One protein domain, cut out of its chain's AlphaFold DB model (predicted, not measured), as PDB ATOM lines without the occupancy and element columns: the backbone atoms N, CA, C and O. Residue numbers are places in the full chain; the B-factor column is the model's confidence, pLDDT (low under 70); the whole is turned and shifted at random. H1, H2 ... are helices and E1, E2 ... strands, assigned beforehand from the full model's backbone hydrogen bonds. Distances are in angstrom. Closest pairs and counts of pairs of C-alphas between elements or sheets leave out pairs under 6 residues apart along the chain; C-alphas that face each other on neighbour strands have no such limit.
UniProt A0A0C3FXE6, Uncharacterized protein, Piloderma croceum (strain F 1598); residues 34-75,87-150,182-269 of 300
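AT A GLANCE: This is residues 34 to 75, 87 to 150 and 182 to 269 of the 300 residues of an uncharacterized protein of Piloderma croceum (strain F 1598) (UniProt A0A0C3FXE6). A narrow closed barrel of six strands, E2, E3, E5, E4, E8 and E7 round the ring, has H3 packed on its outside and the long bending hairpin E7 and E8 as part of its wall; the ring's joints at E4 with E5 and E8 are short. E1 pairs onto E4 and E6 onto E8 outside the ring, H2 and H4 lie outside it too, and the loop of residues 229 to 240 lies far out. The 194 printed residues have five named helices and eight named strands, in the order E1 H1 H2 E2 E3 H3 E4 E5 E6 H4 E7 E8 H5; the sheet is mixed, and so is the class, helices and strands. The whole is compact, radius of gyration of the C-alphas 16.0 A, spanning 44 by 34 by 32 A.

IN THESE COORDINATES: The ring holds E2, residues 89 to 99, 20.6 A; E3, 108 to 113, 14.9 A; E5, 142 to 146; E4, 133 to 139, 19.3 A; E8, 241 to 254, 33.7 A; and E7, 217 to 228, 31.7 A. E1, residues 34 to 38, begins with C-alpha 34 at (206.235, 247.069, 262.945); E6 is residues 190 to 192. The helices are H1, 51 to 54; H2, 58 to 66, 11.7 A; H3, 115 to 128, 20.3 A; H4, 199 to 204; and H5, 264 to 268, ending with C-alpha 268 at (181.443, 236.183, 263.473).

HOW THE PARTS SIT: E7 and E8, an antiparallel hairpin, have N 225 and O 244 at 2.9 A, within hydrogen-bond range, and bend by 62 degrees at residue 221 and 72 degrees at residue 249. E7 and E2 are antiparallel, with N 220 and O 91 at 2.9 A; E4 and E8 are parallel, with N 243 and O 135 at 2.8 A. H3 is on the barrel, outside it, at a height of 6.9 A; its closest C-alphas to E2 are those of Ser 117 and Thr 91, 6.2 A. H2 and H4 are on it too, at heights of 10.3 A and 9.1 A. H1 is not on it; H1 and H2 only just touch, with 3 pairs of C-alphas within 8 A, and only at the corner, closest Phe 54 and Leu 61, 7.0 A. H5 is on the barrel, C-alphas of Phe 267 and Ser 96 6.5 A apart. Every O i to N i+4 pair is within hydrogen-bond range in H2 and H5, 8 of 10 in H3 and 0 of 2 in H4, where 2 of 3 O i to N i+3 pairs are; H1 is too short for such a pair.

THE WHOLE: The C-alphas farthest apart, those of His 56 and Ser 230, are 46.6 A apart. Residues 76 to 86 and 151 to 181 are not printed; the gaps are 6.4 A and 11.4 A. E1 to H1, H4 to E7 and E7 to E8 are long links. Mean pLDDT of the printed part is 71.8, and 80 residues are under 70, among them 34 to 75, 229 to 240 and 257 to 269.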
ATOM      1  N   LYS A  34     207.591 246.567 263.216       42.03
ATOM      2  CA  LYS A  34     206.235 247.069 262.945       42.03
ATOM      3  C   LYS A  34     205.619 246.299 261.774       42.03
ATOM      4  O   LYS A  34     206.224 246.197 260.707       42.03
ATOM      5  N   ILE A  35     204.414 245.769 261.963       42.09
ATOM      6  CA  ILE A  35     203.716 244.965 260.954       42.09
ATOM      7  C   ILE A  35     202.540 245.758 260.408       42.09
ATOM      8  O   ILE A  35     201.732 246.286 261.170       42.09
ATOM      9  N   TYR A  36     202.429 245.787 259.089       42.28
ATOM     10  CA  TYR A  36     201.358 246.447 258.365       42.28
ATOM     11  C   TYR A  36     200.530 245.408 257.616       42.28
ATOM     12  O   TYR A  36     201.038 244.380 257.171       42.28
ATOM     13  N   GLN A  37     199.233 245.660 257.510       52.00
ATOM     14  CA  GLN A  37     198.297 244.717 256.912       52.00
ATOM     15  C   GLN A  37     197.990 245.065 255.466       52.00
ATOM     16  O   GLN A  37     197.849 246.236 255.113       52.00
ATOM     17  N   THR A  38     197.802 244.036 254.651       41.09
ATOM     18  CA  THR A  38     197.286 244.168 253.290       41.09
ATOM     19  C   THR A  38     196.069 243.245 253.131       41.09
ATOM     20  O   THR A  38     196.193 242.022 253.143       41.09
ATOM     21  N   GLY A  39     194.860 243.821 253.047       39.00
ATOM     22  CA  GLY A  39     193.589 243.084 252.948       39.00
ATOM     23  C   GLY A  39     192.369 244.010 252.793       39.00
ATOM     24  O   GLY A  39     192.458 245.185 253.134       39.00
ATOM     25  N   ARG A  40     191.251 243.498 252.244       35.50
ATOM     26  CA  ARG A  40     190.010 244.271 251.976       35.50
ATOM     27  C   ARG A  40     189.216 244.654 253.240       35.50
ATOM     28  O   ARG A  40     188.403 245.561 253.153       35.50
ATOM     29  N   ASP A  41     189.524 244.024 254.375       36.88
ATOM     30  CA  ASP A  41     188.928 244.259 255.698       36.88
ATOM     31  C   ASP A  41     190.057 244.499 256.724       36.88
ATOM     32  O   ASP A  41     190.345 243.661 257.579       36.88
ATOM     33  N   SER A  42     190.813 245.584 256.541       32.03
ATOM     34  CA  SER A  42     192.053 245.878 257.267       32.03
ATOM     35  C   SER A  42     191.818 246.623 258.589       32.03
ATOM     36  O   SER A  42     191.223 247.696 258.627       32.03
ATOM     37  N   GLY A  43     192.368 246.089 259.676       36.50
ATOM     38  CA  GLY A  43     192.482 246.725 260.990       36.50
ATOM     39  C   GLY A  43     193.570 246.014 261.794       36.50
ATOM     40  O   GLY A  43     193.614 244.794 261.725       36.50
ATOM     41  N   LEU A  44     194.452 246.761 262.487       35.50
ATOM     42  CA  LEU A  44     195.654 246.322 263.243       35.50
ATOM     43  C   LEU A  44     195.660 244.841 263.668       35.50
ATOM     44  O   LEU A  44     194.656 244.353 264.171       35.50
ATOM     45  N   ILE A  45     196.795 244.125 263.521       40.47
ATOM     46  CA  ILE A  45     196.863 242.716 263.951       40.47
ATOM     47  C   ILE A  45     196.560 242.672 265.437       40.47
ATOM     48  O   ILE A  45     197.371 243.070 266.271       40.47
ATOM     49  N   THR A  46     195.391 242.153 265.747       44.12
ATOM     50  CA  THR A  46     194.971 241.943 267.111       44.12
ATOM     51  C   THR A  46     195.648 240.707 267.597       44.12
ATOM     52  O   THR A  46     195.345 239.604 267.156       44.12
ATOM     53  N   GLN A  47     196.625 240.898 268.462       48.31
ATOM     54  CA  GLN A  47     197.169 239.791 269.210       48.31
ATOM     55  C   GLN A  47     196.079 239.336 270.185       48.31
ATOM     56  O   GLN A  47     195.421 240.169 270.808       48.31
ATOM     57  N   ILE A  48     195.837 238.030 270.284       42.97
ATOM     58  CA  ILE A  48     194.925 237.503 271.301       42.97
ATOM     59  C   ILE A  48     195.762 236.994 272.463       42.97
ATOM     60  O   ILE A  48     196.576 236.085 272.297       42.97
ATOM     61  N   ASN A  49     195.506 237.551 273.646       48.94
ATOM     62  CA  ASN A  49     195.883 236.912 274.894       48.94
ATOM     63  C   ASN A  49     195.018 235.657 275.050       48.94
ATOM     64  O   ASN A  49     193.797 235.754 275.174       48.94
ATOM     65  N   LEU A  50     195.652 234.484 275.026       49.22
ATOM     66  CA  LEU A  50     194.987 233.180 275.089       49.22
ATOM     67  C   LEU A  50     194.176 232.943 276.369       49.22
ATOM     68  O   LEU A  50     193.242 232.142 276.343       49.22
ATOM     69  N   GLN A  51     194.479 233.637 277.468       39.94
ATOM     70  CA  GLN A  51     193.712 233.508 278.713       39.94
ATOM     71  C   GLN A  51     192.258 233.962 278.539       39.94
ATOM     72  O   GLN A  51     191.363 233.449 279.205       39.94
ATOM     73  N   VAL A  52     192.005 234.882 277.604       42.50
ATOM     74  CA  VAL A  52     190.667 235.416 277.322       42.50
ATOM     75  C   VAL A  52     189.758 234.359 276.651       42.50
ATOM     76  O   VAL A  52     188.655 234.150 277.152       42.50
ATOM     77  N   PRO A  53     190.171 233.644 275.576       45.31
ATOM     78  CA  PRO A  53     189.370 232.579 274.956       45.31
ATOM     79  C   PRO A  53     189.201 231.311 275.785       45.31
ATOM     80  O   PRO A  53     188.131 230.707 275.723       45.31
ATOM     81  N   PHE A  54     190.220 230.888 276.535       47.09
ATOM     82  CA  PHE A  54     190.220 229.570 277.188       47.09
ATOM     83  C   PHE A  54     189.918 229.603 278.692       47.09
ATOM     84  O   PHE A  54     189.809 228.548 279.319       47.09
ATOM     85  N   GLY A  55     189.718 230.788 279.278       51.50
ATOM     86  CA  GLY A  55     189.273 230.949 280.662       51.50
ATOM     87  C   GLY A  55     190.168 230.218 281.671       51.50
ATOM     88  O   GLY A  55     191.354 230.507 281.784       51.50
ATOM     89  N   HIS A  56     189.586 229.278 282.426       46.62
ATOM     90  CA  HIS A  56     190.261 228.463 283.450       46.62
ATOM     91  C   HIS A  56     190.717 227.082 282.947       46.62
ATOM     92  O   HIS A  56     191.029 226.211 283.764       46.62
ATOM     93  N   ASP A  57     190.761 226.836 281.631       56.59
ATOM     94  CA  ASP A  57     191.383 225.614 281.105       56.59
ATOM     95  C   ASP A  57     192.913 225.736 281.142       56.59
ATOM     96  O   ASP A  57     193.610 225.801 280.128       56.59
ATOM     97  N   TYR A  58     193.444 225.774 282.364       56.44
ATOM     98  CA  TYR A  58     194.869 225.903 282.637       56.44
ATOM     99  C   TYR A  58     195.671 224.755 282.021       56.44
ATOM    100  O   TYR A  58     196.838 224.933 281.706       56.44
ATOM    101  N   LYS A  59     195.072 223.575 281.809       55.97
ATOM    102  CA  LYS A  59     195.761 222.448 281.160       55.97
ATOM    103  C   LYS A  59     195.976 222.712 279.675       55.97
ATOM    104  O   LYS A  59     197.058 222.433 279.162       55.97
ATOM    105  N   MET A  60     194.965 223.241 278.994       61.41
ATOM    106  CA  MET A  60     195.046 223.615 277.586       61.41
ATOM    107  C   MET A  60     195.942 224.840 277.384       61.41
ATOM    108  O   MET A  60     196.823 224.802 276.525       61.41
ATOM    109  N   LEU A  61     195.803 225.861 278.235       57.16
ATOM    110  CA  LEU A  61     196.669 227.042 278.246       57.16
ATOM    111  C   LEU A  61     198.129 226.665 278.486       57.16
ATOM    112  O   LEU A  61     198.954 226.962 277.633       57.16
ATOM    113  N   ASN A  62     198.436 225.891 279.534       57.38
ATOM    114  CA  ASN A  62     199.795 225.395 279.791       57.38
ATOM    115  C   ASN A  62     200.343 224.580 278.616       57.38
ATOM    116  O   ASN A  62     201.545 224.574 278.358       57.38
ATOM    117  N   ARG A  63     199.474 223.870 277.886       60.69
ATOM    118  CA  ARG A  63     199.887 223.111 276.709       60.69
ATOM    119  C   ARG A  63     200.163 224.015 275.513       60.69
ATOM    120  O   ARG A  63     201.179 223.800 274.862       60.69
ATOM    121  N   ILE A  64     199.347 225.030 275.233       59.62
ATOM    122  CA  ILE A  64     199.710 226.039 274.226       59.62
ATOM    123  C   ILE A  64     200.998 226.758 274.637       59.62
ATOM    124  O   ILE A  64     201.896 226.930 273.816       59.62
ATOM    125  N   GLU A  65     201.112 227.121 275.910       58.94
ATOM    126  CA  GLU A  65     202.282 227.780 276.476       58.94
ATOM    127  C   GLU A  65     203.542 226.906 276.362       58.94
ATOM    128  O   GLU A  65     204.633 227.411 276.106       58.94
ATOM    129  N   SER A  66     203.406 225.576 276.438       55.69
ATOM    130  CA  SER A  66     204.514 224.642 276.184       55.69
ATOM    131  C   SER A  66     205.009 224.656 274.732       55.69
ATOM    132  O   SER A  66     206.135 224.242 274.461       55.69
ATOM    133  N   PHE A  67     204.195 225.169 273.805       55.41
ATOM    134  CA  PHE A  67     204.549 225.393 272.404       55.41
ATOM    135  C   PHE A  67     204.898 226.863 272.116       55.41
ATOM    136  O   PHE A  67     204.863 227.273 270.954       55.41
ATOM    137  N   VAL A  68     205.228 227.678 273.129       55.97
ATOM    138  CA  VAL A  68     205.654 229.066 272.891       55.97
ATOM    139  C   VAL A  68     206.894 229.074 272.003       55.97
ATOM    140  O   VAL A  68     207.848 228.328 272.208       55.97
ATOM    141  N   VAL A  69     206.804 229.922 270.980       52.81
ATOM    142  CA  VAL A  69     207.644 229.975 269.782       52.81
ATOM    143  C   VAL A  69     209.096 229.612 270.029       52.81
ATOM    144  O   VAL A  69     209.816 230.269 270.775       52.81
ATOM    145  N   GLY A  70     209.540 228.654 269.234       41.62
ATOM    146  CA  GLY A  70     210.914 228.496 268.820       41.62
ATOM    147  C   GLY A  70     210.941 228.332 267.302       41.62
ATOM    148  O   GLY A  70     209.922 228.052 266.674       41.62
ATOM    149  N   PRO A  71     212.094 228.465 266.660       43.06
ATOM    150  CA  PRO A  71     212.273 227.832 265.367       43.06
ATOM    151  C   PRO A  71     212.145 226.310 265.578       43.06
ATOM    152  O   PRO A  71     212.431 225.805 266.668       43.06
ATOM    153  N   SER A  72     211.660 225.549 264.589       40.59
ATOM    154  CA  SER A  72     211.621 224.089 264.751       40.59
ATOM    155  C   SER A  72     213.047 223.617 265.050       40.59
ATOM    156  O   SER A  72     213.922 223.778 264.201       40.59
ATOM    157  N   TYR A  73     213.306 223.076 266.252       35.88
ATOM    158  CA  TYR A  73     214.648 222.614 266.644       35.88
ATOM    159  C   TYR A  73     215.232 221.645 265.610       35.88
ATOM    160  O   TYR A  73     216.432 221.655 265.367       35.88
ATOM    161  N   ALA A  74     214.371 220.890 264.919       32.97
ATOM    162  CA  ALA A  74     214.753 220.006 263.824       32.97
ATOM    163  C   ALA A  74     215.427 220.724 262.634       32.97
ATOM    164  O   ALA A  74     216.167 220.087 261.892       32.97
ATOM    165  N   ASN A  75     215.192 222.029 262.444       31.64
ATOM    166  CA  ASN A  75     215.755 222.831 261.352       31.64
ATOM    167  C   ASN A  75     216.747 223.915 261.811       31.64
ATOM    168  O   ASN A  75     217.502 224.403 260.977       31.64
ATOM    169  N   CYS A  87     214.229 227.569 255.934       67.56
ATOM    170  CA  CYS A  87     213.908 227.406 257.350       67.56
ATOM    171  C   CYS A  87     212.394 227.209 257.552       67.56
ATOM    172  O   CYS A  87     211.585 227.896 256.925       67.56
ATOM    173  N   LEU A  88     212.018 226.275 258.433       75.06
ATOM    174  CA  LEU A  88     210.629 226.028 258.820       75.06
ATOM    175  C   LEU A  88     210.329 226.717 260.152       75.06
ATOM    176  O   LEU A  88     210.912 226.382 261.189       75.06
ATOM    177  N   PHE A  89     209.369 227.627 260.116       80.19
ATOM    178  CA  PHE A  89     208.849 228.348 261.264       80.19
ATOM    179  C   PHE A  89     207.560 227.697 261.746       80.19
ATOM    180  O   PHE A  89     206.892 226.978 260.997       80.19
ATOM    181  N   TYR A  90     207.194 227.968 262.995       84.56
ATOM    182  CA  TYR A  90     205.854 227.690 263.474       84.56
ATOM    183  C   TYR A  90     205.332 228.832 264.337       84.56
ATOM    184  O   TYR A  90     206.094 229.582 264.946       84.56
ATOM    185  N   THR A  91     204.014 228.966 264.370       84.19
ATOM    186  CA  THR A  91     203.314 229.856 265.293       84.19
ATOM    187  C   THR A  91     202.050 229.168 265.782       84.19
ATOM    188  O   THR A  91     201.548 228.240 265.144       84.19
ATOM    189  N   VAL A  92     201.543 229.633 266.916       83.75
ATOM    190  CA  VAL A  92     200.286 229.174 267.501       83.75
ATOM    191  C   VAL A  92     199.259 230.293 267.393       83.75
ATOM    192  O   VAL A  92     199.612 231.476 267.462       83.75
ATOM    193  N   GLY A  93     197.996 229.927 267.208       84.56
ATOM    194  CA  GLY A  93     196.896 230.880 267.169       84.56
ATOM    195  C   GLY A  93     195.531 230.216 267.089       84.56
ATOM    196  O   GLY A  93     195.407 228.989 267.062       84.56
ATOM    197  N   ILE A  94     194.509 231.064 267.044       85.75
ATOM    198  CA  ILE A  94     193.106 230.668 266.919       85.75
ATOM    199  C   ILE A  94     192.660 230.843 265.486       85.75
ATOM    200  O   ILE A  94     192.856 231.907 264.909       85.75
ATOM    201  N   VAL A  95     192.048 229.817 264.912       90.44
ATOM    202  CA  VAL A  95     191.564 229.853 263.534       90.44
ATOM    203  C   VAL A  95     190.428 230.863 263.414       90.44
ATOM    204  O   VAL A  95     189.393 230.705 264.054       90.44
ATOM    205  N   SER A  96     190.595 231.880 262.574       86.62
ATOM    206  CA  SER A  96     189.517 232.801 262.197       86.62
ATOM    207  C   SER A  96     188.853 232.394 260.881       86.62
ATOM    208  O   SER A  96     187.669 232.645 260.669       86.62
ATOM    209  N   HIS A  97     189.599 231.725 260.000       89.69
ATOM    210  CA  HIS A  97     189.107 231.208 258.725       89.69
ATOM    211  C   HIS A  97     189.955 230.030 258.250       89.69
ATOM    212  O   HIS A  97     191.164 230.015 258.475       89.69
ATOM    213  N   SER A  98     189.348 229.066 257.559       93.56
ATOM    214  CA  SER A  98     190.054 227.912 256.999       93.56
ATOM    215  C   SER A  98     189.406 227.474 255.687       93.56
ATOM    216  O   SER A  98     188.193 227.295 255.638       93.56
ATOM    217  N   ASP A  99     190.225 227.328 254.645       93.25
ATOM    218  CA  ASP A  99     189.900 226.707 253.352       93.25
ATOM    219  C   ASP A  99     191.041 225.743 252.960       93.25
ATOM    220  O   ASP A  99     191.605 225.795 251.860       93.25
ATOM    221  N   LEU A 100     191.465 224.896 253.898       92.31
ATOM    222  CA  LEU A 100     192.559 223.947 253.692       92.31
ATOM    223  C   LEU A 100     192.149 222.779 252.798       92.31
ATOM    224  O   LEU A 100     192.996 222.241 252.088       92.31
ATOM    225  N   VAL A 101     190.870 222.403 252.805       89.25
ATOM    226  CA  VAL A 101     190.309 221.305 252.005       89.25
ATOM    227  C   VAL A 101     189.439 221.842 250.868       89.25
ATOM    228  O   VAL A 101     189.470 221.314 249.759       89.25
ATOM    229  N   THR A 102     188.680 222.910 251.116       86.88
ATOM    230  CA  THR A 102     187.688 223.474 250.177       86.88
ATOM    231  C   THR A 102     188.268 224.460 249.156       86.88
ATOM    232  O   THR A 102     187.614 224.752 248.147       86.88
ATOM    233  N   GLY A 103     189.477 224.977 249.399       81.38
ATOM    234  CA  GLY A 103     190.127 226.001 248.581       81.38
ATOM    235  C   GLY A 103     190.316 225.595 247.114       81.38
ATOM    236  O   GLY A 103     190.808 224.513 246.813       81.38
ATOM    237  N   GLN A 104     189.928 226.477 246.186       79.88
ATOM    238  CA  GLN A 104     189.998 226.217 244.735       79.88
ATOM    239  C   GLN A 104     191.202 226.879 244.050       79.88
ATOM    240  O   GLN A 104     191.800 226.322 243.131       79.88
ATOM    241  N   ASN A 105     191.555 228.092 244.487       81.12
ATOM    242  CA  ASN A 105     192.618 228.902 243.873       81.12
ATOM    243  C   ASN A 105     193.910 228.914 244.699       81.12
ATOM    244  O   ASN A 105     194.975 229.259 244.190       81.12
ATOM    245  N   SER A 106     193.793 228.580 245.977       87.94
ATOM    246  CA  SER A 106     194.858 228.389 246.951       87.94
ATOM    247  C   SER A 106     194.216 227.750 248.181       87.94
ATOM    248  O   SER A 106     193.020 227.948 248.421       87.94
ATOM    249  N   HIS A 107     195.002 227.007 248.950       92.38
ATOM    250  CA  HIS A 107     194.598 226.508 250.257       92.38
ATOM    251  C   HIS A 107     195.152 227.450 251.316       92.38
ATOM    252  O   HIS A 107     196.337 227.797 251.273       92.38
ATOM    253  N   GLN A 108     194.306 227.874 252.251       93.56
ATOM    254  CA  GLN A 108     194.686 228.864 253.254       93.56
ATOM    255  C   GLN A 108     194.096 228.566 254.628       93.56
ATOM    256  O   GLN A 108     193.013 227.998 254.750       93.56
ATOM    257  N   ILE A 109     194.798 229.028 255.655       94.75
ATOM    258  CA  ILE A 109     194.284 229.161 257.013       94.75
ATOM    259  C   ILE A 109     194.636 230.554 257.518       94.75
ATOM    260  O   ILE A 109     195.752 231.045 257.323       94.75
ATOM    261  N   CYS A 110     193.674 231.203 258.153       91.38
ATOM    262  CA  CYS A 110     193.870 232.476 258.816       91.38
ATOM    263  C   CYS A 110     193.767 232.236 260.310       91.38
ATOM    264  O   CYS A 110     192.795 231.642 260.783       91.38
ATOM    265  N   ILE A 111     194.779 232.683 261.042       89.00
ATOM    266  CA  ILE A 111     194.783 232.571 262.496       89.00
ATOM    267  C   ILE A 111     194.964 233.943 263.110       89.00
ATOM    268  O   ILE A 111     195.691 234.785 262.584       89.00
ATOM    269  N   VAL A 112     194.368 234.138 264.270       85.00
ATOM    270  CA  VAL A 112     194.756 235.209 265.165       85.00
ATOM    271  C   VAL A 112     195.872 234.677 266.054       85.00
ATOM    272  O   VAL A 112     195.630 233.773 266.863       85.00
ATOM    273  N   PRO A 113     197.117 235.137 265.849       80.38
ATOM    274  CA  PRO A 113     198.254 234.590 266.555       80.38
ATOM    275  C   PRO A 113     198.259 235.073 268.007       80.38
ATOM    276  O   PRO A 113     197.715 236.126 268.351       80.38
ATOM    277  N   THR A 114     198.896 234.284 268.860       72.38
ATOM    278  CA  THR A 114     199.041 234.614 270.281       72.38
ATOM    279  C   THR A 114     199.992 235.797 270.448       72.38
ATOM    280  O   THR A 114     200.983 235.898 269.721       72.38
ATOM    281  N   ASP A 115     199.734 236.678 271.408       65.56
ATOM    282  CA  ASP A 115     200.657 237.757 271.801       65.56
ATOM    283  C   ASP A 115     202.037 237.225 272.228       65.56
ATOM    284  O   ASP A 115     203.072 237.797 271.873       65.56
ATOM    285  N   LEU A 116     202.056 236.066 272.890       61.19
ATOM    286  CA  LEU A 116     203.268 235.350 273.294       61.19
ATOM    287  C   LEU A 116     204.139 234.911 272.105       61.19
ATOM    288  O   LEU A 116     205.368 234.870 272.214       61.19
ATOM    289  N   SER A 117     203.521 234.559 270.971       66.56
ATOM    290  CA  SER A 117     204.212 234.041 269.784       66.56
ATOM    291  C   SER A 117     204.551 235.127 268.771       66.56
ATOM    292  O   SER A 117     205.647 235.148 268.201       66.56
ATOM    293  N   TRP A 118     203.609 236.028 268.518       72.94
ATOM    294  CA  TRP A 118     203.599 236.799 267.285       72.94
ATOM    295  C   TRP A 118     204.697 237.853 267.224       72.94
ATOM    296  O   TRP A 118     205.421 237.918 266.233       72.94
ATOM    297  N   SER A 119     204.886 238.608 268.309       68.38
ATOM    298  CA  SER A 119     205.900 239.666 268.393       68.38
ATOM    299  C   SER A 119     207.318 239.135 268.144       68.38
ATOM    300  O   SER A 119     208.144 239.813 267.537       68.38
ATOM    301  N   ARG A 120     207.604 237.895 268.565       66.25
ATOM    302  CA  ARG A 120     208.897 237.235 268.322       66.25
ATOM    303  C   ARG A 120     209.037 236.778 266.879       66.25
ATOM    304  O   ARG A 120     210.073 237.013 266.265       66.25
ATOM    305  N   VAL A 121     207.997 236.146 266.335       71.75
ATOM    306  CA  VAL A 121     207.967 235.704 264.933       71.75
ATOM    307  C   VAL A 121     208.249 236.882 264.003       71.75
ATOM    308  O   VAL A 121     209.056 236.768 263.084       71.75
ATOM    309  N   THR A 122     207.657 238.039 264.274       73.25
ATOM    310  CA  THR A 122     207.786 239.220 263.414       73.25
ATOM    311  C   THR A 122     209.096 239.966 263.630       73.25
ATOM    312  O   THR A 122     209.647 240.517 262.676       73.25
ATOM    313  N   ALA A 123     209.649 239.925 264.843       68.62
ATOM    314  CA  ALA A 123     211.009 240.373 265.114       68.62
ATOM    315  C   ALA A 123     212.042 239.544 264.326       68.62
ATOM    316  O   ALA A 123     212.885 240.107 263.628       68.62
ATOM    317  N   VAL A 124     211.912 238.212 264.339       70.38
ATOM    318  CA  VAL A 124     212.759 237.300 263.550       70.38
ATOM    319  C   VAL A 124     212.595 237.547 262.052       70.38
ATOM    320  O   VAL A 124     213.594 237.637 261.348       70.38
ATOM    321  N   MET A 125     211.366 237.716 261.550       73.38
ATOM    322  CA  MET A 125     211.141 238.082 260.144       73.38
ATOM    323  C   MET A 125     211.828 239.406 259.786       73.38
ATOM    324  O   MET A 125     212.472 239.493 258.746       73.38
ATOM    325  N   GLY A 126     211.716 240.427 260.643       65.81
ATOM    326  CA  GLY A 126     212.347 241.732 260.420       65.81
ATOM    327  C   GLY A 126     213.868 241.635 260.353       65.81
ATOM    328  O   GLY A 126     214.480 242.240 259.479       65.81
ATOM    329  N   MET A 127     214.471 240.806 261.208       67.94
ATOM    330  CA  MET A 127     215.900 240.500 261.132       67.94
ATOM    331  C   MET A 127     216.274 239.749 259.851       67.94
ATOM    332  O   MET A 127     217.234 240.132 259.193       67.94
ATOM    333  N   LEU A 128     215.524 238.705 259.481       66.94
ATOM    334  CA  LEU A 128     215.819 237.873 258.306       66.94
ATOM    335  C   LEU A 128     215.735 238.643 256.987       66.94
ATOM    336  O   LEU A 128     216.469 238.329 256.055       66.94
ATOM    337  N   PHE A 129     214.835 239.620 256.903       68.69
ATOM    338  CA  PHE A 129     214.661 240.458 255.715       68.69
ATOM    339  C   PHE A 129     215.369 241.812 255.815       68.69
ATOM    340  O   PHE A 129     215.286 242.609 254.881       68.69
ATOM    341  N   GLU A 130     216.046 242.081 256.933       72.62
ATOM    342  CA  GLU A 130     216.693 243.363 257.231       72.62
ATOM    343  C   GLU A 130     215.726 244.560 257.121       72.62
ATOM    344  O   GLU A 130     216.076 245.652 256.674       72.62
ATOM    345  N   GLN A 131     214.476 244.363 257.551       68.94
ATOM    346  CA  GLN A 131     213.413 245.365 257.488       68.94
ATOM    347  C   GLN A 131     212.865 245.710 258.870       68.94
ATOM    348  O   GLN A 131     212.529 244.844 259.675       68.94
ATOM    349  N   LYS A 132     212.651 247.008 259.106       68.81
ATOM    350  CA  LYS A 132     211.960 247.515 260.309       68.81
ATOM    351  C   LYS A 132     210.435 247.460 260.195       68.81
ATOM    352  O   LYS A 132     209.732 247.545 261.203       68.81
ATOM    353  N   LYS A 133     209.934 247.386 258.961       71.38
ATOM    354  CA  LYS A 133     208.515 247.389 258.626       71.38
ATOM    355  C   LYS A 133     208.233 246.295 257.608       71.38
ATOM    356  O   LYS A 133     208.879 246.262 256.566       71.38
ATOM    357  N   LEU A 134     207.264 245.437 257.900       70.25
ATOM    358  CA  LEU A 134     206.866 244.337 257.019       70.25
ATOM    359  C   LEU A 134     205.374 244.419 256.727       70.25
ATOM    360  O   LEU A 134     204.592 244.707 257.634       70.25
ATOM    361  N   ALA A 135     204.973 244.131 255.491       74.75
ATOM    362  CA  ALA A 135     203.569 243.919 255.162       74.75
ATOM    363  C   ALA A 135     203.240 242.425 255.156       74.75
ATOM    364  O   ALA A 135     203.943 241.634 254.529       74.75
ATOM    365  N   ILE A 136     202.156 242.040 255.823       78.62
ATOM    366  CA  ILE A 136     201.676 240.656 255.864       78.62
ATOM    367  C   ILE A 136     200.208 240.626 255.435       78.62
ATOM    368  O   ILE A 136     199.416 241.497 255.799       78.62
ATOM    369  N   SER A 137     199.852 239.598 254.664       80.31
ATOM    370  CA  SER A 137     198.475 239.378 254.227       80.31
ATOM    371  C   SER A 137     197.589 238.995 255.411       80.31
ATOM    372  O   SER A 137     197.895 238.062 256.159       80.31
ATOM    373  N   THR A 138     196.442 239.655 255.524       79.38
ATOM    374  CA  THR A 138     195.413 239.345 256.524       79.38
ATOM    375  C   THR A 138     194.071 239.099 255.855       79.38
ATOM    376  O   THR A 138     193.742 239.728 254.849       79.38
ATOM    377  N   PHE A 139     193.282 238.184 256.407       78.44
ATOM    378  CA  PHE A 139     191.943 237.870 255.918       78.44
ATOM    379  C   PHE A 139     191.060 237.413 257.079       78.44
ATOM    380  O   PHE A 139     191.525 236.678 257.951       78.44
ATOM    381  N   LYS A 140     189.802 237.882 257.108       78.50
ATOM    382  CA  LYS A 140     188.834 237.622 258.191       78.50
ATOM    383  C   LYS A 140     189.467 237.747 259.584       78.50
ATOM    384  O   LYS A 140     189.523 236.782 260.345       78.50
ATOM    385  N   ASN A 141     190.020 238.926 259.874       76.50
ATOM    386  CA  ASN A 141     190.667 239.281 261.145       76.50
ATOM    387  C   ASN A 141     191.877 238.418 261.561       76.50
ATOM    388  O   ASN A 141     192.368 238.570 262.674       76.50
ATOM    389  N   GLY A 142     192.384 237.537 260.693       82.31
ATOM    390  CA  GLY A 142     193.538 236.682 260.970       82.31
ATOM    391  C   GLY A 142     194.710 236.943 260.031       82.31
ATOM    392  O   GLY A 142     194.552 237.417 258.904       82.31
ATOM    393  N   VAL A 143     195.904 236.582 260.489       86.81
ATOM    394  CA  VAL A 143     197.109 236.464 259.665       86.81
ATOM    395  C   VAL A 143     196.944 235.278 258.722       86.81
ATOM    396  O   VAL A 143     196.637 234.174 259.169       86.81
ATOM    397  N   SER A 144     197.156 235.503 257.426       90.75
ATOM    398  CA  SER A 144     196.927 234.499 256.389       90.75
ATOM    399  C   SER A 144     198.178 233.672 256.098       90.75
ATOM    400  O   SER A 144     199.225 234.216 255.747       90.75
ATOM    401  N   PHE A 145     198.026 232.351 256.150       93.25
ATOM    402  CA  PHE A 145     199.013 231.360 255.729       93.25
ATOM    403  C   PHE A 145     198.433 230.594 254.551       93.25
ATOM    404  O   PHE A 145     197.328 230.061 254.658       93.25
ATOM    405  N   SER A 146     199.143 230.532 253.429       93.25
ATOM    406  CA  SER A 146     198.580 229.940 252.215       93.25
ATOM    407  C   SER A 146     199.595 229.159 251.398       93.25
ATOM    408  O   SER A 146     200.809 229.333 251.532       93.25
ATOM    409  N   THR A 147     199.089 228.291 250.529       91.38
ATOM    410  CA  THR A 147     199.873 227.719 249.434       91.38
ATOM    411  C   THR A 147     200.131 228.785 248.366       91.38
ATOM    412  O   THR A 147     199.655 229.925 248.461       91.38
ATOM    413  N   LEU A 148     200.890 228.437 247.325       86.19
ATOM    414  CA  LEU A 148     200.980 229.279 246.133       86.19
ATOM    415  C   LEU A 148     199.578 229.538 245.562       86.19
ATOM    416  O   LEU A 148     198.669 228.727 245.713       86.19
ATOM    417  N   LYS A 149     199.394 230.669 244.885       81.56
ATOM    418  CA  LYS A 149     198.143 230.955 244.177       81.56
ATOM    419  C   LYS A 149     198.173 230.329 242.790       81.56
ATOM    420  O   LYS A 149     199.227 230.264 242.150       81.56
ATOM    421  N   ARG A 150     197.012 229.884 242.310       79.12
ATOM    422  CA  ARG A 150     196.830 229.491 240.914       79.12
ATOM    423  C   ARG A 150     197.235 230.664 240.023       79.12
ATOM    424  O   ARG A 150     196.771 231.784 240.210       79.12
ATOM    425  N   LEU A 182     204.324 225.251 249.073       84.88
ATOM    426  CA  LEU A 182     203.390 224.236 248.615       84.88
ATOM    427  C   LEU A 182     202.639 224.704 247.343       84.88
ATOM    428  O   LEU A 182     202.195 225.856 247.297       84.88
ATOM    429  N   PRO A 183     202.487 223.854 246.302       86.69
ATOM    430  CA  PRO A 183     201.703 224.184 245.110       86.69
ATOM    431  C   PRO A 183     200.246 224.546 245.424       86.69
ATOM    432  O   PRO A 183     199.674 224.077 246.402       86.69
ATOM    433  N   TYR A 184     199.611 225.334 244.552       85.25
ATOM    434  CA  TYR A 184     198.250 225.833 244.793       85.25
ATOM    435  C   TYR A 184     197.193 224.737 244.959       85.25
ATOM    436  O   TYR A 184     196.228 224.938 245.683       85.25
ATOM    437  N   ASN A 185     197.386 223.599 244.290       83.56
ATOM    438  CA  ASN A 185     196.456 222.475 244.214       83.56
ATOM    439  C   ASN A 185     196.858 221.289 245.100       83.56
ATOM    440  O   ASN A 185     196.354 220.183 244.895       83.56
ATOM    441  N   CYS A 186     197.839 221.455 245.991       85.62
ATOM    442  CA  CYS A 186     198.234 220.367 246.873       85.62
ATOM    443  C   CYS A 186     197.441 220.396 248.178       85.62
ATOM    444  O   CYS A 186     197.227 221.457 248.763       85.62
ATOM    445  N   ASN A 187     197.116 219.209 248.684       88.56
ATOM    446  CA  ASN A 187     196.541 219.073 250.013       88.56
ATOM    447  C   ASN A 187     197.563 219.520 251.061       88.56
ATOM    448  O   ASN A 187     198.664 218.964 251.133       88.56
ATOM    449  N   VAL A 188     197.183 220.492 251.886       93.44
ATOM    450  CA  VAL A 188     197.985 220.896 253.041       93.44
ATOM    451  C   VAL A 188     197.891 219.795 254.103       93.44
ATOM    452  O   VAL A 188     196.783 219.456 254.519       93.44
ATOM    453  N   PRO A 189     199.015 219.215 254.565       94.56
ATOM    454  CA  PRO A 189     198.990 218.216 255.625       94.56
ATOM    455  C   PRO A 189     198.431 218.794 256.928       94.56
ATOM    456  O   PRO A 189     198.970 219.763 257.467       94.56
ATOM    457  N   THR A 190     197.382 218.167 257.451       96.38
ATOM    458  CA  THR A 190     196.785 218.495 258.746       96.38
ATOM    459  C   THR A 190     196.876 217.296 259.688       96.38
ATOM    460  O   THR A 190     196.722 216.147 259.266       96.38
ATOM    461  N   PHE A 191     197.166 217.550 260.961       96.06
ATOM    462  CA  PHE A 191     197.429 216.520 261.967       96.06
ATOM    463  C   PHE A 191     196.619 216.765 263.239       96.06
ATOM    464  O   PHE A 191     196.425 217.912 263.646       96.06
ATOM    465  N   ASP A 192     196.172 215.690 263.880       94.50
ATOM    466  CA  ASP A 192     195.501 215.724 265.174       94.50
ATOM    467  C   ASP A 192     196.534 215.682 266.299       94.50
ATOM    468  O   ASP A 192     197.066 214.629 266.654       94.50
ATOM    469  N   GLY A 193     196.833 216.850 266.848       90.25
ATOM    470  CA  GLY A 193     197.707 217.006 267.998       90.25
ATOM    471  C   GLY A 193     196.943 217.286 269.277       90.25
ATOM    472  O   GLY A 193     197.538 217.904 270.153       90.25
ATOM    473  N   ARG A 194     195.656 216.908 269.397       86.62
ATOM    474  CA  ARG A 194     194.833 217.131 270.607       86.62
ATOM    475  C   ARG A 194     195.299 216.311 271.809       86.62
ATOM    476  O   ARG A 194     195.074 216.731 272.942       86.62
ATOM    477  N   ALA A 195     195.972 215.188 271.580       84.50
ATOM    478  CA  ALA A 195     196.721 214.475 272.613       84.50
ATOM    479  C   ALA A 195     198.108 215.122 272.824       84.50
ATOM    480  O   ALA A 195     198.631 215.731 271.894       84.50
ATOM    481  N   PRO A 196     198.732 215.013 274.014       81.06
ATOM    482  CA  PRO A 196     200.100 215.488 274.225       81.06
ATOM    483  C   PRO A 196     201.088 214.853 273.240       81.06
ATOM    484  O   PRO A 196     201.066 213.643 273.029       81.06
ATOM    485  N   PHE A 197     201.970 215.666 272.664       80.88
ATOM    486  CA  PHE A 197     202.973 215.229 271.694       80.88
ATOM    487  C   PHE A 197     204.192 216.150 271.730       80.88
ATOM    488  O   PHE A 197     204.121 217.275 272.232       80.88
ATOM    489  N   ARG A 198     205.313 215.695 271.163       77.25
ATOM    490  CA  ARG A 198     206.486 216.546 270.940       77.25
ATOM    491  C   ARG A 198     206.418 217.126 269.539       77.25
ATOM    492  O   ARG A 198     206.253 216.396 268.570       77.25
ATOM    493  N   LEU A 199     206.604 218.440 269.418       78.00
ATOM    494  CA  LEU A 199     206.461 219.121 268.130       78.00
ATOM    495  C   LEU A 199     207.314 218.520 266.996       78.00
ATOM    496  O   LEU A 199     206.786 218.427 265.899       78.00
ATOM    497  N   PRO A 200     208.569 218.063 267.192       78.50
ATOM    498  CA  PRO A 200     209.330 217.402 266.124       78.50
ATOM    499  C   PRO A 200     208.683 216.124 265.562       78.50
ATOM    500  O   PRO A 200     208.928 215.780 264.408       78.50
ATOM    501  N   GLU A 201     207.838 215.458 266.349       81.38
ATOM    502  CA  GLU A 201     207.175 214.181 266.043       81.38
ATOM    503  C   GLU A 201     205.773 214.395 265.434       81.38
ATOM    504  O   GLU A 201     205.021 213.449 265.223       81.38
ATOM    505  N   TYR A 202     205.396 215.640 265.097       84.94
ATOM    506  CA  TYR A 202     204.050 215.969 264.601       84.94
ATOM    507  C   TYR A 202     203.611 215.172 263.361       84.94
ATOM    508  O   TYR A 202     202.420 215.041 263.102       84.94
ATOM    509  N   LYS A 203     204.563 214.665 262.571       88.50
ATOM    510  CA  LYS A 203     204.287 213.893 261.352       88.50
ATOM    511  C   LYS A 203     203.785 212.480 261.634       88.50
ATOM    512  O   LYS A 203     203.185 211.884 260.741       88.50
ATOM    513  N   ASP A 204     204.032 211.983 262.842       90.75
ATOM    514  CA  ASP A 204     203.616 210.657 263.298       90.75
ATOM    515  C   ASP A 204     202.200 210.687 263.898       90.75
ATOM    516  O   ASP A 204     201.603 209.644 264.161       90.75
ATOM    517  N   LEU A 205     201.638 211.886 264.081       91.12
ATOM    518  CA  LEU A 205     200.262 212.086 264.516       91.12
ATOM    519  C   LEU A 205     199.259 211.613 263.458       91.12
ATOM    520  O   LEU A 205     199.533 211.573 262.254       91.12
ATOM    521  N   GLN A 206     198.041 211.321 263.915       95.75
ATOM    522  CA  GLN A 206     196.935 210.991 263.026       95.75
ATOM    523  C   GLN A 206     196.662 212.156 262.067       95.75
ATOM    524  O   GLN A 206     196.513 213.302 262.486       95.75
ATOM    525  N   LYS A 207     196.566 211.863 260.768       95.50
ATOM    526  CA  LYS A 207     196.201 212.869 259.765       95.50
ATOM    527  C   LYS A 207     194.721 213.208 259.852       95.50
ATOM    528  O   LYS A 207     193.881 212.322 260.004       95.50
ATOM    529  N   LEU A 208     194.416 214.487 259.689       92.38
ATOM    530  CA  LEU A 208     193.058 214.977 259.525       92.38
ATOM    531  C   LEU A 208     192.741 215.097 258.028       92.38
ATOM    532  O   LEU A 208     193.600 215.393 257.199       92.38
ATOM    533  N   HIS A 209     191.488 214.826 257.677       88.38
ATOM    534  CA  HIS A 209     190.977 214.947 256.304       88.38
ATOM    535  C   HIS A 209     189.799 215.918 256.204       88.38
ATOM    536  O   HIS A 209     189.209 216.081 255.140       88.38
ATOM    537  N   THR A 210     189.452 216.549 257.322       90.75
ATOM    538  CA  THR A 210     188.352 217.496 257.447       90.75
ATOM    539  C   THR A 210     188.889 218.912 257.568       90.75
ATOM    540  O   THR A 210     190.018 219.126 258.013       90.75
ATOM    541  N   GLU A 211     188.051 219.875 257.196       93.44
ATOM    542  CA  GLU A 211     188.338 221.290 257.409       93.44
ATOM    543  C   GLU A 211     188.502 221.583 258.907       93.44
ATOM    544  O   GLU A 211     187.810 220.991 259.743       93.44
ATOM    545  N   ILE A 212     189.422 222.488 259.250       94.00
ATOM    546  CA  ILE A 212     189.592 222.927 260.635       94.00
ATOM    547  C   ILE A 212     188.581 224.035 260.911       94.00
ATOM    548  O   ILE A 212     188.618 225.105 260.306       94.00
ATOM    549  N   THR A 213     187.677 223.779 261.848       91.69
ATOM    550  CA  THR A 213     186.607 224.713 262.189       91.69
ATOM    551  C   THR A 213     187.170 226.003 262.809       91.69
ATOM    552  O   THR A 213     188.026 225.922 263.699       91.69
ATOM    553  N   PRO A 214     186.686 227.195 262.406       89.38
ATOM    554  CA  PRO A 214     186.995 228.451 263.089       89.38
ATOM    555  C   PRO A 214     186.747 228.382 264.602       89.38
ATOM    556  O   PRO A 214     185.858 227.676 265.070       89.38
ATOM    557  N   GLY A 215     187.559 229.100 265.375       82.88
ATOM    558  CA  GLY A 215     187.597 229.039 266.837       82.88
ATOM    559  C   GLY A 215     188.488 227.927 267.402       82.88
ATOM    560  O   GLY A 215     188.754 227.940 268.601       82.88
ATOM    561  N   SER A 216     188.965 226.988 266.576       88.56
ATOM    562  CA  SER A 216     189.939 225.967 266.995       88.56
ATOM    563  C   SER A 216     191.305 226.588 267.281       88.56
ATOM    564  O   SER A 216     191.699 227.555 266.627       88.56
ATOM    565  N   ALA A 217     192.073 225.992 268.191       88.38
ATOM    566  CA  ALA A 217     193.481 226.338 268.365       88.38
ATOM    567  C   ALA A 217     194.361 225.439 267.490       88.38
ATOM    568  O   ALA A 217     194.156 224.220 267.433       88.38
ATOM    569  N   VAL A 218     195.362 226.030 266.833       91.44
ATOM    570  CA  VAL A 218     196.264 225.324 265.909       91.44
ATOM    571  C   VAL A 218     197.719 225.763 266.050       91.44
ATOM    572  O   VAL A 218     198.006 226.912 266.385       91.44
ATOM    573  N   ILE A 219     198.635 224.858 265.703       90.88
ATOM    574  CA  ILE A 219     200.017 225.187 265.334       90.88
ATOM    575  C   ILE A 219     200.096 225.213 263.810       90.88
ATOM    576  O   ILE A 219     199.782 224.216 263.159       90.88
ATOM    577  N   VAL A 220     200.545 226.324 263.236       91.81
ATOM    578  CA  VAL A 220     200.790 226.440 261.793       91.81
ATOM    579  C   VAL A 220     202.288 226.388 261.551       91.81
ATOM    580  O   VAL A 220     203.024 227.208 262.098       91.81
ATOM    581  N   LEU A 221     202.737 225.437 260.731       90.50
ATOM    582  CA  LEU A 221     204.114 225.336 260.258       90.50
ATOM    583  C   LEU A 221     204.209 225.951 258.862       90.50
ATOM    584  O   LEU A 221     203.403 225.630 257.985       90.50
ATOM    585  N   PHE A 222     205.189 226.822 258.645       87.75
ATOM    586  CA  PHE A 222     205.288 227.624 257.426       87.75
ATOM    587  C   PHE A 222     206.733 227.990 257.076       87.75
ATOM    588  O   PHE A 222     207.619 228.000 257.929       87.75
ATOM    589  N   THR A 223     206.970 228.303 255.807       83.62
ATOM    590  CA  THR A 223     208.197 228.956 255.335       83.62
ATOM    591  C   THR A 223     207.907 230.409 254.981       83.62
ATOM    592  O   THR A 223     206.754 230.806 254.805       83.62
ATOM    593  N   LEU A 224     208.956 231.219 254.880       79.44
ATOM    594  CA  LEU A 224     208.840 232.628 254.522       79.44
ATOM    595  C   LEU A 224     209.179 232.839 253.047       79.44
ATOM    596  O   LEU A 224     210.082 232.196 252.512       79.44
ATOM    597  N   GLY A 225     208.471 233.756 252.403       75.94
ATOM    598  CA  GLY A 225     208.896 234.398 251.164       75.94
ATOM    599  C   GLY A 225     208.868 235.911 251.331       75.94
ATOM    600  O   GLY A 225     208.149 236.422 252.187       75.94
ATOM    601  N   ALA A 226     209.638 236.621 250.514       75.25
ATOM    602  CA  ALA A 226     209.574 238.073 250.416       75.25
ATOM    603  C   ALA A 226     209.232 238.486 248.986       75.25
ATOM    604  O   ALA A 226     209.561 237.781 248.028       75.25
ATOM    605  N   TYR A 227     208.552 239.616 248.860       73.94
ATOM    606  CA  TYR A 227     208.246 240.259 247.593       73.94
ATOM    607  C   TYR A 227     208.244 241.773 247.777       73.94
ATOM    608  O   TYR A 227     207.885 242.285 248.840       73.94
ATOM    609  N   ASP A 228     208.629 242.485 246.727       73.81
ATOM    610  CA  ASP A 228     208.597 243.939 246.735       73.81
ATOM    611  C   ASP A 228     207.161 244.428 246.555       73.81
ATOM    612  O   ASP A 228     206.410 243.947 245.699       73.81
ATOM    613  N   LEU A 229     206.780 245.402 247.374       68.19
ATOM    614  CA  LEU A 229     205.527 246.124 247.224       68.19
ATOM    615  C   LEU A 229     205.767 247.269 246.248       68.19
ATOM    616  O   LEU A 229     206.498 248.210 246.543       68.19
ATOM    617  N   SER A 230     205.157 247.180 245.073       59.06
ATOM    618  CA  SER A 230     205.252 248.217 244.045       59.06
ATOM    619  C   SER A 230     204.062 249.180 244.043       59.06
ATOM    620  O   SER A 230     204.163 250.246 243.442       59.06
ATOM    621  N   ASP A 231     202.957 248.836 244.717       54.31
ATOM    622  CA  ASP A 231     201.734 249.646 244.783       54.31
ATOM    623  C   ASP A 231     200.855 249.253 245.997       54.31
ATOM    624  O   ASP A 231     200.869 248.099 246.435       54.31
ATOM    625  N   GLY A 232     200.068 250.194 246.539       58.12
ATOM    626  CA  GLY A 232     199.048 249.951 247.574       58.12
ATOM    627  C   GLY A 232     199.230 250.673 248.921       58.12
ATOM    628  O   GLY A 232     200.254 251.284 249.214       58.12
ATOM    629  N   GLY A 233     198.214 250.569 249.789       55.47
ATOM    630  CA  GLY A 233     198.113 251.313 251.060       55.47
ATOM    631  C   GLY A 233     199.168 250.994 252.130       55.47
ATOM    632  O   GLY A 233     199.244 251.693 253.131       55.47
ATOM    633  N   ALA A 234     200.006 249.970 251.947       56.72
ATOM    634  CA  ALA A 234     201.165 249.737 252.815       56.72
ATOM    635  C   ALA A 234     202.346 250.669 252.461       56.72
ATOM    636  O   ALA A 234     203.080 251.105 253.349       56.72
ATOM    637  N   MET A 235     202.480 251.058 251.185       56.44
ATOM    638  CA  MET A 235     203.529 251.975 250.722       56.44
ATOM    639  C   MET A 235     203.364 253.381 251.306       56.44
ATOM    640  O   MET A 235     204.364 254.026 251.615       56.44
ATOM    641  N   SER A 236     202.130 253.838 251.558       55.59
ATOM    642  CA  SER A 236     201.873 255.132 252.217       55.59
ATOM    643  C   SER A 236     202.388 255.195 253.659       55.59
ATOM    644  O   SER A 236     202.582 256.283 254.190       55.59
ATOM    645  N   TYR A 237     202.672 254.048 254.283       61.03
ATOM    646  CA  TYR A 237     203.327 253.962 255.593       61.03
ATOM    647  C   TYR A 237     204.841 253.704 255.495       61.03
ATOM    648  O   TYR A 237     205.495 253.431 256.510       61.03
ATOM    649  N   GLY A 238     205.413 253.794 254.290       65.12
ATOM    650  CA  GLY A 238     206.826 253.537 254.012       65.12
ATOM    651  C   GLY A 238     207.207 252.061 254.131       65.12
ATOM    652  O   GLY A 238     208.308 251.761 254.585       65.12
ATOM    653  N   VAL A 239     206.287 251.146 253.810       68.94
ATOM    654  CA  VAL A 239     206.524 249.695 253.824       68.94
ATOM    655  C   VAL A 239     206.757 249.220 252.401       68.94
ATOM    656  O   VAL A 239     205.836 249.241 251.594       68.94
ATOM    657  N   THR A 240     207.972 248.771 252.108       68.38
ATOM    658  CA  THR A 240     208.379 248.317 250.768       68.38
ATOM    659  C   THR A 240     208.492 246.798 250.659       68.38
ATOM    660  O   THR A 240     208.478 246.261 249.557       68.38
ATOM    661  N   CYS A 241     208.564 246.094 251.793       70.25
ATOM    662  CA  CYS A 241     208.744 244.648 251.841       70.25
ATOM    663  C   CYS A 241     207.457 243.942 252.278       70.25
ATOM    664  O   CYS A 241     206.981 244.111 253.407       70.25
ATOM    665  N   GLY A 242     206.904 243.134 251.377       72.31
ATOM    666  CA  GLY A 242     205.842 242.184 251.667       72.31
ATOM    667  C   GLY A 242     206.415 240.817 252.024       72.31
ATOM    668  O   GLY A 242     207.359 240.342 251.397       72.31
ATOM    669  N   VAL A 243     205.822 240.162 253.020       77.75
ATOM    670  CA  VAL A 243     206.199 238.812 253.454       77.75
ATOM    671  C   VAL A 243     205.057 237.849 253.170       77.75
ATOM    672  O   VAL A 243     203.905 238.089 253.541       77.75
ATOM    673  N   SER A 244     205.374 236.743 252.501       82.62
ATOM    674  CA  SER A 244     204.457 235.627 252.291       82.62
ATOM    675  C   SER A 244     204.692 234.546 253.344       82.62
ATOM    676  O   SER A 244     205.823 234.124 253.594       82.62
ATOM    677  N   LEU A 245     203.606 234.088 253.964       88.94
ATOM    678  CA  LEU A 245     203.622 233.000 254.938       88.94
ATOM    679  C   LEU A 245     203.162 231.727 254.235       88.94
ATOM    680  O   LEU A 245     201.969 231.467 254.078       88.94
ATOM    681  N   ASN A 246     204.133 230.961 253.750       89.88
ATOM    682  CA  ASN A 246     203.886 229.817 252.887       89.88
ATOM    683  C   ASN A 246     203.617 228.592 253.755       89.88
ATOM    684  O   ASN A 246     204.536 228.039 254.365       89.88
ATOM    685  N   ILE A 247     202.359 228.169 253.829       92.69
ATOM    686  CA  ILE A 247     201.952 227.052 254.682       92.69
ATOM    687  C   ILE A 247     202.655 225.751 254.284       92.69
ATOM    688  O   ILE A 247     202.861 225.478 253.102       92.69
ATOM    689  N   GLN A 248     203.018 224.949 255.283       91.56
ATOM    690  CA  GLN A 248     203.648 223.640 255.106       91.56
ATOM    691  C   GLN A 248     202.867 222.530 255.804       91.56
ATOM    692  O   GLN A 248     202.775 221.423 255.277       91.56
ATOM    693  N   SER A 249     202.321 222.786 256.994       93.31
ATOM    694  CA  SER A 249     201.478 221.840 257.738       93.31
ATOM    695  C   SER A 249     200.678 222.563 258.821       93.31
ATOM    696  O   SER A 249     201.075 223.641 259.267       93.31
ATOM    697  N   VAL A 250     199.592 221.949 259.290       95.50
ATOM    698  CA  VAL A 250     198.813 222.433 260.442       95.50
ATOM    699  C   VAL A 250     198.612 221.307 261.446       95.50
ATOM    700  O   VAL A 250     198.346 220.170 261.063       95.50
ATOM    701  N   VAL A 251     198.715 221.615 262.733       94.31
ATOM    702  CA  VAL A 251     198.401 220.683 263.818       94.31
ATOM    703  C   VAL A 251     197.243 221.251 264.629       94.31
ATOM    704  O   VAL A 251     197.365 222.337 265.195       94.31
ATOM    705  N   LEU A 252     196.123 220.532 264.687       94.25
ATOM    706  CA  LEU A 252     194.988 220.857 265.548       94.25
ATOM    707  C   LEU A 252     195.358 220.542 266.995       94.25
ATOM    708  O   LEU A 252     195.694 219.402 267.305       94.25
ATOM    709  N   ILE A 253     195.292 221.533 267.881       88.75
ATOM    710  CA  ILE A 253     195.655 221.352 269.296       88.75
ATOM    711  C   ILE A 253     194.448 221.414 270.226       88.75
ATOM    712  O   ILE A 253     194.463 220.745 271.261       88.75
ATOM    713  N   ALA A 254     193.390 222.130 269.851       87.12
ATOM    714  CA  ALA A 254     192.121 222.097 270.563       87.12
ATOM    715  C   ALA A 254     190.954 222.363 269.617       87.12
ATOM    716  O   ALA A 254     191.084 223.140 268.669       87.12
ATOM    717  N   ASP A 255     189.826 221.724 269.916       87.31
ATOM    718  CA  ASP A 255     188.558 221.938 269.225       87.31
ATOM    719  C   ASP A 255     188.060 223.387 269.417       87.31
ATOM    720  O   ASP A 255     188.551 224.098 270.305       87.31
ATOM    721  N   PRO A 256     187.095 223.847 268.598       83.00
ATOM    722  CA  PRO A 256     186.545 225.186 268.720       83.00
ATOM    723  C   PRO A 256     186.036 225.495 270.119       83.00
ATOM    724  O   PRO A 256     185.439 224.649 270.792       83.00
ATOM    725  N   LEU A 257     186.196 226.756 270.515       68.94
ATOM    726  CA  LEU A 257     185.449 227.306 271.638       68.94
ATOM    727  C   LEU A 257     183.946 227.046 271.453       68.94
ATOM    728  O   LEU A 257     183.432 227.074 270.336       68.94
ATOM    729  N   LYS A 258     183.226 226.795 272.550       65.38
ATOM    730  CA  LYS A 258     181.763 226.661 272.499       65.38
ATOM    731  C   LYS A 258     181.141 227.950 271.946       65.38
ATOM    732  O   LYS A 258     181.636 229.035 272.241       65.38
ATOM    733  N   ALA A 259     180.042 227.816 271.200       54.97
ATOM    734  CA  ALA A 259     179.353 228.928 270.534       54.97
ATOM    735  C   ALA A 259     178.958 230.080 271.474       54.97
ATOM    736  O   ALA A 259     178.952 231.231 271.052       54.97
ATOM    737  N   ASP A 260     178.725 229.776 272.752       52.06
ATOM    738  CA  ASP A 260     178.369 230.754 273.787       52.06
ATOM    739  C   ASP A 260     179.589 231.507 274.356       52.06
ATOM    740  O   ASP A 260     179.465 232.294 275.295       52.06
ATOM    741  N   SER A 261     180.792 231.258 273.826       52.16
ATOM    742  CA  SER A 261     181.987 232.010 274.197       52.16
ATOM    743  C   SER A 261     181.887 233.437 273.643       52.16
ATOM    744  O   SER A 261     181.705 233.594 272.430       52.16
ATOM    745  N   PRO A 262     182.088 234.485 274.469       48.97
ATOM    746  CA  PRO A 262     181.994 235.893 274.059       48.97
ATOM    747  C   PRO A 262     182.971 236.296 272.940       48.97
ATOM    748  O   PRO A 262     182.922 237.411 272.431       48.97
ATOM    749  N   ILE A 263     183.874 235.398 272.544       50.66
ATOM    750  CA  ILE A 263     184.839 235.608 271.466       50.66
ATOM    751  C   ILE A 263     184.340 235.017 270.142       50.66
ATOM    752  O   ILE A 263     184.632 235.576 269.088       50.66
ATOM    753  N   MET A 264     183.539 233.943 270.156       49.41
ATOM    754  CA  MET A 264     182.966 233.384 268.922       49.41
ATOM    755  C   MET A 264     181.975 234.357 268.269       49.41
ATOM    756  O   MET A 264     181.942 234.467 267.041       49.41
ATOM    757  N   SER A 265     181.248 235.138 269.076       46.78
ATOM    758  CA  SER A 265     180.450 236.271 268.592       46.78
ATOM    759  C   SER A 265     181.318 237.326 267.904       46.78
ATOM    760  O   SER A 265     180.942 237.800 266.842       46.78
ATOM    761  N   ASN A 266     182.517 237.612 268.423       48.19
ATOM    762  CA  ASN A 266     183.432 238.626 267.877       48.19
ATOM    763  C   ASN A 266     184.220 238.157 266.641       48.19
ATOM    764  O   ASN A 266     184.696 238.982 265.868       48.19
ATOM    765  N   PHE A 267     184.371 236.842 266.442       46.44
ATOM    766  CA  PHE A 267     184.892 236.259 265.197       46.44
ATOM    767  C   PHE A 267     183.851 236.232 264.071       46.44
ATOM    768  O   PHE A 267     184.218 236.174 262.898       46.44
ATOM    769  N   THR A 268     182.563 236.230 264.423       41.72
ATOM    770  CA  THR A 268     181.443 236.183 263.473       41.72
ATOM    771  C   THR A 268     180.878 237.567 263.161       41.72
ATOM    772  O   THR A 268     180.346 237.766 262.069       41.72
ATOM    773  N   SER A 269     181.040 238.546 264.056       38.62
ATOM    774  CA  SER A 269     180.823 239.961 263.765       38.62
ATOM    775  C   SER A 269     182.074 240.590 263.144       38.62
ATOM    776  O   SER A 269     183.190 240.370 263.600       38.62
TER     777      SER A 269